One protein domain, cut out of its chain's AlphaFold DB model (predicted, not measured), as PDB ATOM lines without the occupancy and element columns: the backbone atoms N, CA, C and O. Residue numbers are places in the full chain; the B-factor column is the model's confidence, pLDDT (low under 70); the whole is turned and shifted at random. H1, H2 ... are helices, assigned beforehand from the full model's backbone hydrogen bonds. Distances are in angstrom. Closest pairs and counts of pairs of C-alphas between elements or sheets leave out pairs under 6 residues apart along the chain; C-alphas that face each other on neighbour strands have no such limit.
ATOM      1  N   ILE A   3      -0.056 -12.959 -26.277       84.38
ATOM      2  CA  ILE A   3       0.514 -13.761 -25.182       84.38
ATOM      3  C   ILE A   3       0.875 -12.869 -23.988       84.38
ATOM      4  O   ILE A   3       0.454 -13.154 -22.875       84.38
ATOM      5  N   LYS A   4       1.566 -11.747 -24.224       84.75
ATOM      6  CA  LYS A   4       1.894 -10.757 -23.186       84.75
ATOM      7  C   LYS A   4       0.637 -10.203 -22.511       84.75
ATOM      8  O   LYS A   4       0.574 -10.168 -21.292       84.75
ATOM      9  N   VAL A   5      -0.386  -9.841 -23.291       86.44
ATOM     10  CA  VAL A   5      -1.665  -9.350 -22.741       86.44
ATOM     11  C   VAL A   5      -2.333 -10.414 -21.871       86.44
ATOM     12  O   VAL A   5      -2.832 -10.093 -20.799       86.44
ATOM     13  N   LEU A   6      -2.312 -11.681 -22.297       88.25
ATOM     14  CA  LEU A   6      -2.852 -12.787 -21.509       88.25
ATOM     15  C   LEU A   6      -2.071 -13.008 -20.204       88.25
ATOM     16  O   LEU A   6      -2.684 -13.302 -19.183       88.25
ATOM     17  N   MET A   7      -0.744 -12.852 -20.228       87.38
ATOM     18  CA  MET A   7       0.105 -12.954 -19.035       87.38
ATOM     19  C   MET A   7      -0.124 -11.798 -18.054       87.38
ATOM     20  O   MET A   7      -0.132 -12.025 -16.852       87.38
ATOM     21  N   GLU A   8      -0.319 -10.576 -18.556       91.38
ATOM     22  CA  GLU A   8      -0.492  -9.376 -17.724       91.38
ATOM     23  C   GLU A   8      -1.910  -9.241 -17.158       91.38
ATOM     24  O   GLU A   8      -2.081  -8.827 -16.017       91.38
ATOM     25  N   MET A   9      -2.929  -9.580 -17.950       92.56
ATOM     26  CA  MET A   9      -4.335  -9.357 -17.591       92.56
ATOM     27  C   MET A   9      -5.030 -10.617 -17.058       92.56
ATOM     28  O   MET A   9      -6.098 -10.523 -16.459       92.56
ATOM     29  N   GLY A  10      -4.461 -11.799 -17.301       90.12
ATOM     30  CA  GLY A  10      -5.103 -13.080 -17.014       90.12
ATOM     31  C   GLY A  10      -6.254 -13.412 -17.978       90.12
ATOM     32  O   GLY A  10      -6.711 -12.556 -18.739       90.12
ATOM     33  N   PRO A  11      -6.741 -14.666 -17.983       90.94
ATOM     34  CA  PRO A  11      -7.779 -15.125 -18.913       90.94
ATOM     35  C   PRO A  11      -9.174 -14.549 -18.625       90.94
ATOM     36  O   PRO A  11      -9.974 -14.439 -19.552       90.94
ATOM     37  N   ASP A  12      -9.460 -14.149 -17.382       92.94
ATOM     38  CA  ASP A  12     -10.785 -13.663 -16.962       92.94
ATOM     39  C   ASP A  12     -10.999 -12.166 -17.213       92.94
ATOM     40  O   ASP A  12     -12.122 -11.663 -17.133       92.94
ATOM     41  N   HIS A  13      -9.944 -11.430 -17.561       93.50
ATOM     42  CA  HIS A  13     -10.073 -10.043 -17.984       93.50
ATOM     43  C   HIS A  13     -10.636  -9.957 -19.409       93.50
ATOM     44  O   HIS A  13     -10.412 -10.838 -20.238       93.50
ATOM     45  N   LEU A  14     -11.341  -8.872 -19.744       93.06
ATOM     46  CA  LEU A  14     -12.033  -8.725 -21.034       93.06
ATOM     47  C   LEU A  14     -11.068  -8.831 -22.233       93.06
ATOM     48  O   LEU A  14     -11.356  -9.517 -23.211       93.06
ATOM     49  N   LEU A  15      -9.876  -8.238 -22.104       92.56
ATOM     50  CA  LEU A  15      -8.791  -8.380 -23.085       92.56
ATOM     51  C   LEU A  15      -8.177  -9.787 -23.094       92.56
ATOM     52  O   LEU A  15      -7.817 -10.293 -24.155       92.56
ATOM     53  N   GLY A  16      -8.080 -10.428 -21.930       91.88
ATOM     54  CA  GLY A  16      -7.608 -11.803 -21.799       91.88
ATOM     55  C   GLY A  16      -8.512 -12.790 -22.526       91.88
ATOM     56  O   GLY A  16      -8.031 -13.576 -23.340       91.88
ATOM     57  N   ARG A  17      -9.830 -12.675 -22.332       93.94
ATOM     58  CA  ARG A  17     -10.836 -13.468 -23.052       93.94
ATOM     59  C   ARG A  17     -10.732 -13.290 -24.562       93.94
ATOM     60  O   ARG A  17     -10.688 -14.286 -25.281       93.94
ATOM     61  N   ALA A  18     -10.603 -12.050 -25.038       93.81
ATOM     62  CA  ALA A  18     -10.402 -11.779 -26.462       93.81
ATOM     63  C   ALA A  18      -9.119 -12.446 -27.000       93.81
ATOM     64  O   ALA A  18      -9.114 -12.994 -28.106       93.81
ATOM     65  N   CYS A  19      -8.039 -12.467 -26.207       92.56
ATOM     66  CA  CYS A  19      -6.810 -13.180 -26.561       92.56
ATOM     67  C   CYS A  19      -7.021 -14.698 -26.622       92.56
ATOM     68  O   CYS A  19      -6.575 -15.334 -27.579       92.56
ATOM     69  N   VAL A  20      -7.710 -15.282 -25.636       93.06
ATOM     70  CA  VAL A  20      -8.041 -16.717 -25.604       93.06
ATOM     71  C   VAL A  20      -8.864 -17.108 -26.830       93.06
ATOM     72  O   VAL A  20      -8.524 -18.078 -27.506       93.06
ATOM     73  N   GLU A  21      -9.896 -16.335 -27.159       95.12
ATOM     74  CA  GLU A  21     -10.750 -16.578 -28.321       95.12
ATOM     75  C   GLU A  21      -9.965 -16.479 -29.635       95.12
ATOM     76  O   GLU A  21     -10.085 -17.333 -30.514       95.12
ATOM     77  N   HIS A  22      -9.105 -15.469 -29.773       94.19
ATOM     78  CA  HIS A  22      -8.265 -15.330 -30.957       94.19
ATOM     79  C   HIS A  22      -7.295 -16.512 -31.122       94.19
ATOM     80  O   HIS A  22      -7.174 -17.075 -32.210       94.19
ATOM     81  N   LEU A  23      -6.650 -16.945 -30.038       94.50
ATOM     82  CA  LEU A  23      -5.772 -18.118 -30.038       94.50
ATOM     83  C   LEU A  23      -6.548 -19.413 -30.343       94.50
ATOM     84  O   LEU A  23      -6.041 -20.298 -31.035       94.50
ATOM     85  N   ALA A  24      -7.797 -19.525 -29.885       96.06
ATOM     86  CA  ALA A  24      -8.667 -20.644 -30.230       96.06
ATOM     87  C   ALA A  24      -8.990 -20.682 -31.734       96.06
ATOM     88  O   ALA A  24      -8.949 -21.763 -32.326       96.06
ATOM     89  N   ARG A  25      -9.227 -19.523 -32.367       97.00
ATOM     90  CA  ARG A  25      -9.425 -19.416 -33.825       97.00
ATOM     91  C   ARG A  25      -8.188 -19.837 -34.612       97.00
ATOM     92  O   ARG A  25      -8.315 -20.609 -35.557       97.00
ATOM     93  N   ILE A  26      -6.997 -19.417 -34.183       96.50
ATOM     94  CA  ILE A  26      -5.730 -19.850 -34.795       96.50
ATOM     95  C   ILE A  26      -5.600 -21.380 -34.758       96.50
ATOM     96  O   ILE A  26      -5.286 -21.998 -35.775       96.50
ATOM     97  N   ARG A  27      -5.906 -22.015 -33.618       97.50
ATOM     98  CA  ARG A  27      -5.927 -23.484 -33.518       97.50
ATOM     99  C   ARG A  27      -6.954 -24.113 -34.464       97.50
ATOM    100  O   ARG A  27      -6.649 -25.129 -35.079       97.50
ATOM    101  N   GLY A  28      -8.144 -23.523 -34.576       98.12
ATOM    102  CA  GLY A  28      -9.179 -23.977 -35.507       98.12
ATOM    103  C   GLY A  28      -8.696 -23.957 -36.958       98.12
ATOM    104  O   GLY A  28      -8.838 -24.949 -37.665       98.12
ATOM    105  N   HIS A  29      -8.032 -22.878 -37.381       98.06
ATOM    106  CA  HIS A  29      -7.439 -22.796 -38.719       98.06
ATOM    107  C   HIS A  29      -6.360 -23.860 -38.943       98.06
ATOM    108  O   HIS A  29      -6.347 -24.500 -39.990       98.06
ATOM    109  N   ALA A  30      -5.486 -24.097 -37.961       97.31
ATOM    110  CA  ALA A  30      -4.471 -25.144 -38.066       97.31
ATOM    111  C   ALA A  30      -5.088 -26.544 -38.218       97.31
ATOM    112  O   ALA A  30      -4.567 -27.364 -38.971       97.31
ATOM    113  N   GLN A  31      -6.210 -26.807 -37.543       98.38
ATOM    114  CA  GLN A  31      -6.944 -28.059 -37.703       98.38
ATOM    115  C   GLN A  31      -7.528 -28.200 -39.115       98.38
ATOM    116  O   GLN A  31      -7.316 -29.233 -39.741       98.38
ATOM    117  N   ILE A  32      -8.188 -27.163 -39.637       98.44
ATOM    118  CA  ILE A  32      -8.754 -27.165 -40.998       98.44
ATOM    119  C   ILE A  32      -7.657 -27.407 -42.043       98.44
ATOM    120  O   ILE A  32      -7.822 -28.203 -42.963       98.44
ATOM    121  N   LEU A  33      -6.497 -26.762 -41.888       97.88
ATOM    122  CA  LEU A  33      -5.356 -26.982 -42.780       97.88
ATOM    123  C   LEU A  33      -4.835 -28.423 -42.708       97.88
ATOM    124  O   LEU A  33      -4.498 -29.000 -43.740       97.88
ATOM    125  N   ALA A  34      -4.793 -29.018 -41.514       97.75
ATOM    126  CA  ALA A  34      -4.406 -30.416 -41.338       97.75
ATOM    127  C   ALA A  34      -5.404 -31.384 -41.992       97.75
ATOM    128  O   ALA A  34      -4.990 -32.363 -42.608       97.75
ATOM    129  N   GLU A  35      -6.703 -31.084 -41.908       98.12
ATOM    130  CA  GLU A  35      -7.770 -31.835 -42.576       98.12
ATOM    131  C   GLU A  35      -7.633 -31.758 -44.102       98.12
ATOM    132  O   GLU A  35      -7.650 -32.789 -44.770       98.12
ATOM    133  N   HIS A  36      -7.396 -30.565 -44.657       97.69
ATOM    134  CA  HIS A  36      -7.125 -30.392 -46.088       97.69
ATOM    135  C   HIS A  36      -5.849 -31.109 -46.549       97.69
ATOM    136  O   HIS A  36      -5.784 -31.587 -47.679       97.69
ATOM    137  N   ALA A  37      -4.845 -31.212 -45.679       95.94
ATOM    138  CA  ALA A  37      -3.618 -31.963 -45.931       95.94
ATOM    139  C   ALA A  37      -3.766 -33.480 -45.696       95.94
ATOM    140  O   ALA A  37      -2.774 -34.203 -45.790       95.94
ATOM    141  N   ALA A  38      -4.978 -33.958 -45.389       96.88
ATOM    142  CA  ALA A  38      -5.284 -35.354 -45.091       96.88
ATOM    143  C   ALA A  38      -4.391 -35.955 -43.990       96.88
ATOM    144  O   ALA A  38      -4.027 -37.130 -44.051       96.88
ATOM    145  N   LEU A  39      -4.020 -35.155 -42.986       97.19
ATOM    146  CA  LEU A  39      -3.312 -35.666 -41.818       97.19
ATOM    147  C   LEU A  39      -4.245 -36.539 -40.969       97.19
ATOM    148  O   LEU A  39      -5.458 -36.349 -40.912       97.19
ATOM    149  N   GLU A  40      -3.675 -37.510 -40.272       97.25
ATOM    150  CA  GLU A  40      -4.380 -38.282 -39.260       97.25
ATOM    151  C   GLU A  40      -4.480 -37.476 -37.962       97.25
ATOM    152  O   GLU A  40      -3.583 -36.715 -37.607       97.25
ATOM    153  N   ARG A  41      -5.565 -37.677 -37.201       96.88
ATOM    154  CA  ARG A  41      -5.761 -37.059 -35.875       96.88
ATOM    155  C   ARG A  41      -5.561 -35.530 -35.896       96.88
ATOM    156  O   ARG A  41      -4.894 -34.980 -35.022       96.88
ATOM    157  N   CYS A  42      -6.172 -34.830 -36.858       97.75
ATOM    158  CA  CYS A  42      -6.006 -33.381 -37.075       97.75
ATOM    159  C   CYS A  42      -6.191 -32.521 -35.817       97.75
ATOM    160  O   CYS A  42      -5.455 -31.558 -35.608       97.75
ATOM    161  N   GLY A  43      -7.137 -32.874 -34.939       97.56
ATOM    162  CA  GLY A  43      -7.329 -32.168 -33.671       97.56
ATOM    163  C   GLY A  43      -6.134 -32.293 -32.719       97.56
ATOM    164  O   GLY A  43      -5.845 -31.362 -31.964       97.56
ATOM    165  N   ASP A  44      -5.417 -33.416 -32.740       97.81
ATOM    166  CA  ASP A  44      -4.218 -33.639 -31.925       97.81
ATOM    167  C   ASP A  44      -3.019 -32.892 -32.514       97.81
ATOM    168  O   ASP A  44      -2.307 -32.208 -31.773       97.81
ATOM    169  N   PHE A  45      -2.877 -32.925 -33.843       98.19
ATOM    170  CA  PHE A  45      -1.920 -32.100 -34.579       98.19
ATOM    171  C   PHE A  45      -2.100 -30.616 -34.239       98.19
ATOM    172  O   PHE A  45      -1.153 -29.961 -33.809       98.19
ATOM    173  N   ALA A  46      -3.325 -30.092 -34.343       98.25
ATOM    174  CA  ALA A  46      -3.611 -28.681 -34.104       98.25
ATOM    175  C   ALA A  46      -3.301 -28.252 -32.662       98.25
ATOM    176  O   ALA A  46      -2.809 -27.144 -32.438       98.25
ATOM    177  N   ARG A  47      -3.548 -29.119 -31.667       97.81
ATOM    178  CA  ARG A  47      -3.173 -28.842 -30.269       97.81
ATOM    179  C   ARG A  47      -1.659 -28.773 -30.089       97.81
ATOM    180  O   ARG A  47      -1.179 -27.823 -29.473       97.81
ATOM    181  N   ALA A  48      -0.920 -29.739 -30.632       97.75
ATOM    182  CA  ALA A  48       0.537 -29.772 -30.536       97.75
ATOM    183  C   ALA A  48       1.194 -28.606 -31.296       97.75
ATOM    184  O   ALA A  48       2.085 -27.945 -30.766       97.75
ATOM    185  N   TRP A  49       0.701 -28.292 -32.495       97.81
ATOM    186  CA  TRP A  49       1.180 -27.170 -33.299       97.81
ATOM    187  C   TRP A  49       0.926 -25.827 -32.604       97.81
ATOM    188  O   TRP A  49       1.798 -24.965 -32.567       97.81
ATOM    189  N   HIS A  50      -0.241 -25.656 -31.977       96.88
ATOM    190  CA  HIS A  50      -0.557 -24.432 -31.239       96.88
ATOM    191  C   HIS A  50       0.331 -24.244 -29.997       96.88
ATOM    192  O   HIS A  50       0.679 -23.110 -29.664       96.88
ATOM    193  N   LEU A  51       0.729 -25.329 -29.323       95.81
ATOM    194  CA  LEU A  51       1.715 -25.266 -28.239       95.81
ATOM    195  C   LEU A  51       3.087 -24.825 -28.763       95.81
ATOM    196  O   LEU A  51       3.698 -23.930 -28.181       95.81
ATOM    197  N   LEU A  52       3.527 -25.399 -29.886       95.88
ATOM    198  CA  LEU A  52       4.775 -25.019 -30.546       95.88
ATOM    199  C   LEU A  52       4.782 -23.533 -30.929       95.88
ATOM    200  O   LEU A  52       5.738 -22.833 -30.610       95.88
ATOM    201  N   LEU A  53       3.698 -23.027 -31.529       93.44
ATOM    202  CA  LEU A  53       3.553 -21.611 -31.876       93.44
ATOM    203  C   LEU A  53       3.721 -20.704 -30.649       93.44
ATOM    204  O   LEU A  53       4.438 -19.709 -30.706       93.44
ATOM    205  N   LYS A  54       3.071 -21.042 -29.530       92.31
ATOM    206  CA  LYS A  54       3.170 -20.270 -28.280       92.31
ATOM    207  C   LYS A  54       4.603 -20.231 -27.748       92.31
ATOM    208  O   LYS A  54       5.045 -19.164 -27.338       92.31
ATOM    209  N   GLY A  55       5.306 -21.366 -27.771       92.44
ATOM    210  CA  GLY A  55       6.709 -21.455 -27.359       92.44
ATOM    211  C   GLY A  55       7.628 -20.640 -28.267       92.44
ATOM    212  O   GLY A  55       8.363 -19.789 -27.780       92.44
ATOM    213  N   ALA A  56       7.500 -20.808 -29.586       92.50
ATOM    214  CA  ALA A  56       8.300 -20.090 -30.577       92.50
ATOM    215  C   ALA A  56       8.146 -18.563 -30.473       92.50
ATOM    216  O   ALA A  56       9.111 -17.824 -30.636       92.50
ATOM    217  N   ILE A  57       6.939 -18.087 -30.155       89.06
ATOM    218  CA  ILE A  57       6.669 -16.669 -29.902       89.06
ATOM    219  C   ILE A  57       7.476 -16.144 -28.706       89.06
ATOM    220  O   ILE A  57       8.062 -15.068 -28.802       89.06
ATOM    221  N   ILE A  58       7.486 -16.876 -27.588       90.31
ATOM    222  CA  ILE A  58       8.224 -16.464 -26.389       90.31
ATOM    223  C   ILE A  58       9.730 -16.487 -26.659       90.31
ATOM    224  O   ILE A  58      10.390 -15.489 -26.398       90.31
ATOM    225  N   SER A  59      10.252 -17.544 -27.285       91.19
ATOM    226  CA  SER A  59      11.677 -17.627 -27.635       91.19
ATOM    227  C   SER A  59      12.115 -16.508 -28.589       91.19
ATOM    228  O   SER A  59      13.168 -15.904 -28.405       91.19
ATOM    229  N   ALA A  60      11.279 -16.136 -29.564       86.56
ATOM    230  CA  ALA A  60      11.562 -14.988 -30.426       86.56
ATOM    231  C   ALA A  60      11.585 -13.656 -29.647       86.56
ATOM    232  O   ALA A  60      12.387 -12.774 -29.950       86.56
ATOM    233  N   MET A  61      10.731 -13.500 -28.626       87.75
ATOM    234  CA  MET A  61      10.751 -12.328 -27.740       87.75
ATOM    235  C   MET A  61      12.002 -12.278 -26.851       87.75
ATOM    236  O   MET A  61      12.436 -11.190 -26.481       87.75
ATOM    237  N   GLU A  62      12.605 -13.427 -26.548       87.94
ATOM    238  CA  GLU A  62      13.879 -13.545 -25.827       87.94
ATOM    239  C   GLU A  62      15.097 -13.219 -26.712       87.94
ATOM    240  O   GLU A  62      16.231 -13.274 -26.246       87.94
ATOM    241  N   SER A  63      14.875 -12.813 -27.970       88.81
ATOM    242  CA  SER A  63      15.920 -12.565 -28.974       88.81
ATOM    243  C   SER A  63      16.747 -13.806 -29.325       88.81
ATOM    244  O   SER A  63      17.909 -13.666 -29.697       88.81
ATOM    245  N   ASP A  64      16.163 -15.009 -29.236       87.69
ATOM    246  CA  ASP A  64      16.799 -16.241 -29.710       87.69
ATOM    247  C   ASP A  64      16.760 -16.301 -31.254       87.69
ATOM    248  O   ASP A  64      15.689 -16.518 -31.837       87.69
ATOM    249  N   PRO A  65      17.904 -16.128 -31.949       81.19
ATOM    250  CA  PRO A  65      17.942 -16.141 -33.408       81.19
ATOM    251  C   PRO A  65      17.628 -17.527 -33.998       81.19
ATOM    252  O   PRO A  65      17.169 -17.607 -35.136       81.19
ATOM    253  N   GLY A  66      17.833 -18.610 -33.239       90.56
ATOM    254  CA  GLY A  66      17.583 -19.986 -33.677       90.56
ATOM    255  C   GLY A  66      16.137 -20.447 -33.488       90.56
ATOM    256  O   GLY A  66      15.737 -21.471 -34.047       90.56
ATOM    257  N   ALA A  67      15.323 -19.689 -32.748       90.44
ATOM    258  CA  ALA A  67      13.960 -20.081 -32.394       90.44
ATOM    259  C   ALA A  67      13.075 -20.358 -33.619       90.44
ATOM    260  O   ALA A  67      12.282 -21.300 -33.615       90.44
ATOM    261  N   SER A  68      13.219 -19.560 -34.682       87.62
ATOM    262  CA  SER A  68      12.439 -19.724 -35.917       87.62
ATOM    263  C   SER A  68      12.797 -21.018 -36.653       87.62
ATOM    264  O   SER A  68      11.913 -21.791 -37.031       87.62
ATOM    265  N   GLU A  69      14.094 -21.295 -36.808       92.81
ATOM    266  CA  GLU A  69      14.591 -22.498 -37.485       92.81
ATOM    267  C   GLU A  69      14.216 -23.762 -36.710       92.81
ATOM    268  O   GLU A  69      13.709 -24.726 -37.288       92.81
ATOM    269  N   LEU A  70      14.391 -23.743 -35.386       94.31
ATOM    270  CA  LEU A  70      14.004 -24.853 -34.523       94.31
ATOM    271  C   LEU A  70      12.490 -25.095 -34.578       94.31
ATOM    272  O   LEU A  70      12.051 -26.235 -34.746       94.31
ATOM    273  N   ALA A  71      11.679 -24.036 -34.503       94.81
ATOM    274  CA  ALA A  71      10.229 -24.152 -34.611       94.81
ATOM    275  C   ALA A  71       9.800 -24.744 -35.962       94.81
ATOM    276  O   ALA A  71       8.900 -25.583 -36.006       94.81
ATOM    277  N   GLN A  72      10.465 -24.371 -37.058       94.94
ATOM    278  CA  GLN A  72      10.201 -24.947 -38.375       94.94
ATOM    279  C   GLN A  72      10.517 -26.448 -38.412       94.94
ATOM    280  O   GLN A  72       9.677 -27.240 -38.847       94.94
ATOM    281  N   GLN A  73      11.683 -26.859 -37.907       97.12
ATOM    282  CA  GLN A  73      12.077 -28.272 -37.844       97.12
ATOM    283  C   GLN A  73      11.099 -29.093 -36.994       97.12
ATOM    284  O   GLN A  73      10.647 -30.167 -37.403       97.12
ATOM    285  N   MET A  74      10.701 -28.566 -35.834       97.44
ATOM    286  CA  MET A  74       9.716 -29.205 -34.963       97.44
ATOM    287  C   MET A  74       8.338 -29.304 -35.627       97.44
ATOM    288  O   MET A  74       7.664 -30.328 -35.490       97.44
ATOM    289  N   ALA A  75       7.919 -28.285 -36.381       96.25
ATOM    290  CA  ALA A  75       6.668 -28.319 -37.131       96.25
ATOM    291  C   ALA A  75       6.699 -29.386 -38.236       96.25
ATOM    292  O   ALA A  75       5.724 -30.121 -38.397       96.25
ATOM    293  N   MET A  76       7.821 -29.535 -38.950       97.25
ATOM    294  CA  MET A  76       7.996 -30.598 -39.947       97.25
ATOM    295  C   MET A  76       7.890 -31.989 -39.318       97.25
ATOM    296  O   MET A  76       7.153 -32.836 -39.823       97.25
ATOM    297  N   ALA A  77       8.558 -32.212 -38.182       97.69
ATOM    298  CA  ALA A  77       8.460 -33.470 -37.444       97.69
ATOM    299  C   ALA A  77       7.021 -33.748 -36.970       97.69
ATOM    300  O   ALA A  77       6.554 -34.889 -36.992       97.69
ATOM    301  N   LEU A  78       6.292 -32.703 -36.573       97.12
ATOM    302  CA  LEU A  78       4.900 -32.822 -36.163       97.12
ATOM    303  C   LEU A  78       3.978 -33.202 -37.330       97.12
ATOM    304  O   LEU A  78       3.084 -34.026 -37.134       97.12
ATOM    305  N   ILE A  79       4.200 -32.636 -38.520       97.06
ATOM    306  CA  ILE A  79       3.472 -33.006 -39.743       97.06
ATOM    307  C   ILE A  79       3.741 -34.470 -40.082       97.06
ATOM    308  O   ILE A  79       2.794 -35.231 -40.250       97.06
ATOM    309  N   GLU A  80       5.011 -34.881 -40.122       97.12
ATOM    310  CA  GLU A  80       5.398 -36.257 -40.456       97.12
ATOM    311  C   GLU A  80       4.759 -37.274 -39.506       97.12
ATOM    312  O   GLU A  80       4.193 -38.273 -39.940       97.12
ATOM    313  N   ARG A  81       4.744 -36.976 -38.201       96.56
ATOM    314  CA  ARG A  81       4.091 -37.819 -37.191       96.56
ATOM    315  C   ARG A  81       2.600 -38.056 -37.459       96.56
ATOM    316  O   ARG A  81       2.076 -39.082 -37.031       96.56
ATOM    317  N   HIS A  82       1.926 -37.100 -38.092       97.12
ATOM    318  CA  HIS A  82       0.500 -37.167 -38.403       97.12
ATOM    319  C   HIS A  82       0.240 -37.494 -39.878       97.12
ATOM    320  O   HIS A  82      -0.912 -37.481 -40.300       97.12
ATOM    321  N   ARG A  83       1.264 -37.794 -40.686       95.62
ATOM    322  CA  ARG A  83       1.025 -38.267 -42.050       95.62
ATOM    323  C   ARG A  83       0.399 -39.663 -42.028       95.62
ATOM    324  O   ARG A  83       0.825 -40.501 -41.229       95.62
TER     325      ARG A  83
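Overview. This is residues 3 to 83 of the 98 residues of an uncharacterized protein of Arthrobacter sp. QXT-31 (UniProt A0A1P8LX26). Two helices, H2 and H3, make a V, joined where H2 ends and H3 begins; H4 folds back beside H3 as a helical hairpin, while short H1 folds back over the first part of H2, at the mouth of the V. The 81 printed residues include four named helices, H1 to H4 in chain order, and no named strand: the class is all helix. The outline is flat, spanning 38 by 28 by 13 A, and only just compact, close to loose, with a radius of gyration of the C-alphas of 14.0 A.

Along the chain. H1, residues 3 to 9, begins at C-alpha 3 at (0.514, -13.761, -25.182) and is 10.0 A long from first to last C-alpha. H2, residues 14 to 36, measures 33.5 A and ends at C-alpha 36 at (-7.125, -30.392, -46.088). H3, residues 42 to 61, measures 28.5 A. H4, residues 67 to 81, measures 20.9 A and ends at C-alpha 81 at (4.091, -37.819, -37.191).

Arrangement. H1 touches H2, the latter with residues 15 to 20 alone; their closest C-alphas, of Leu 6 and Gly 16, are 4.9 A apart. This helical hairpin has a shallow tilt of 27 degrees, opposite ways. H1 and H3 are close but not clearly touching, with closest C-alphas, of Ile 3 and Lys 54, 7.7 A apart. Residues 26 to 35 of H2 touch residues 42 to 50 of H3 at a steep tilt of 53 degrees, opposite ways; the closest C-alphas, of Gln 31 and Ala 46, are 4.9 A apart. H3 and H4 touch at a shallow tilt of 10 degrees, opposite ways, with closest C-alphas, of Ser 59 and Ala 67, 5.8 A apart. The helix packing is only just mostly aligned, with 2 of 3 touching pairs at a shallow tilt. H4 is apart from H1, and only just apart from H2, at 8.4 A between closest C-alphas. In H1, H2, H3 and H4 every O i to N i+4 pair is within hydrogen-bond range.

Size, cuts and confidence. The two C-alphas farthest apart, of His 13 and Arg 83, are 38.7 A apart. The printed part has no cut, and its three links between helices are tight. The mean pLDDT of the printed part is 94.0, and no printed residue is under 70.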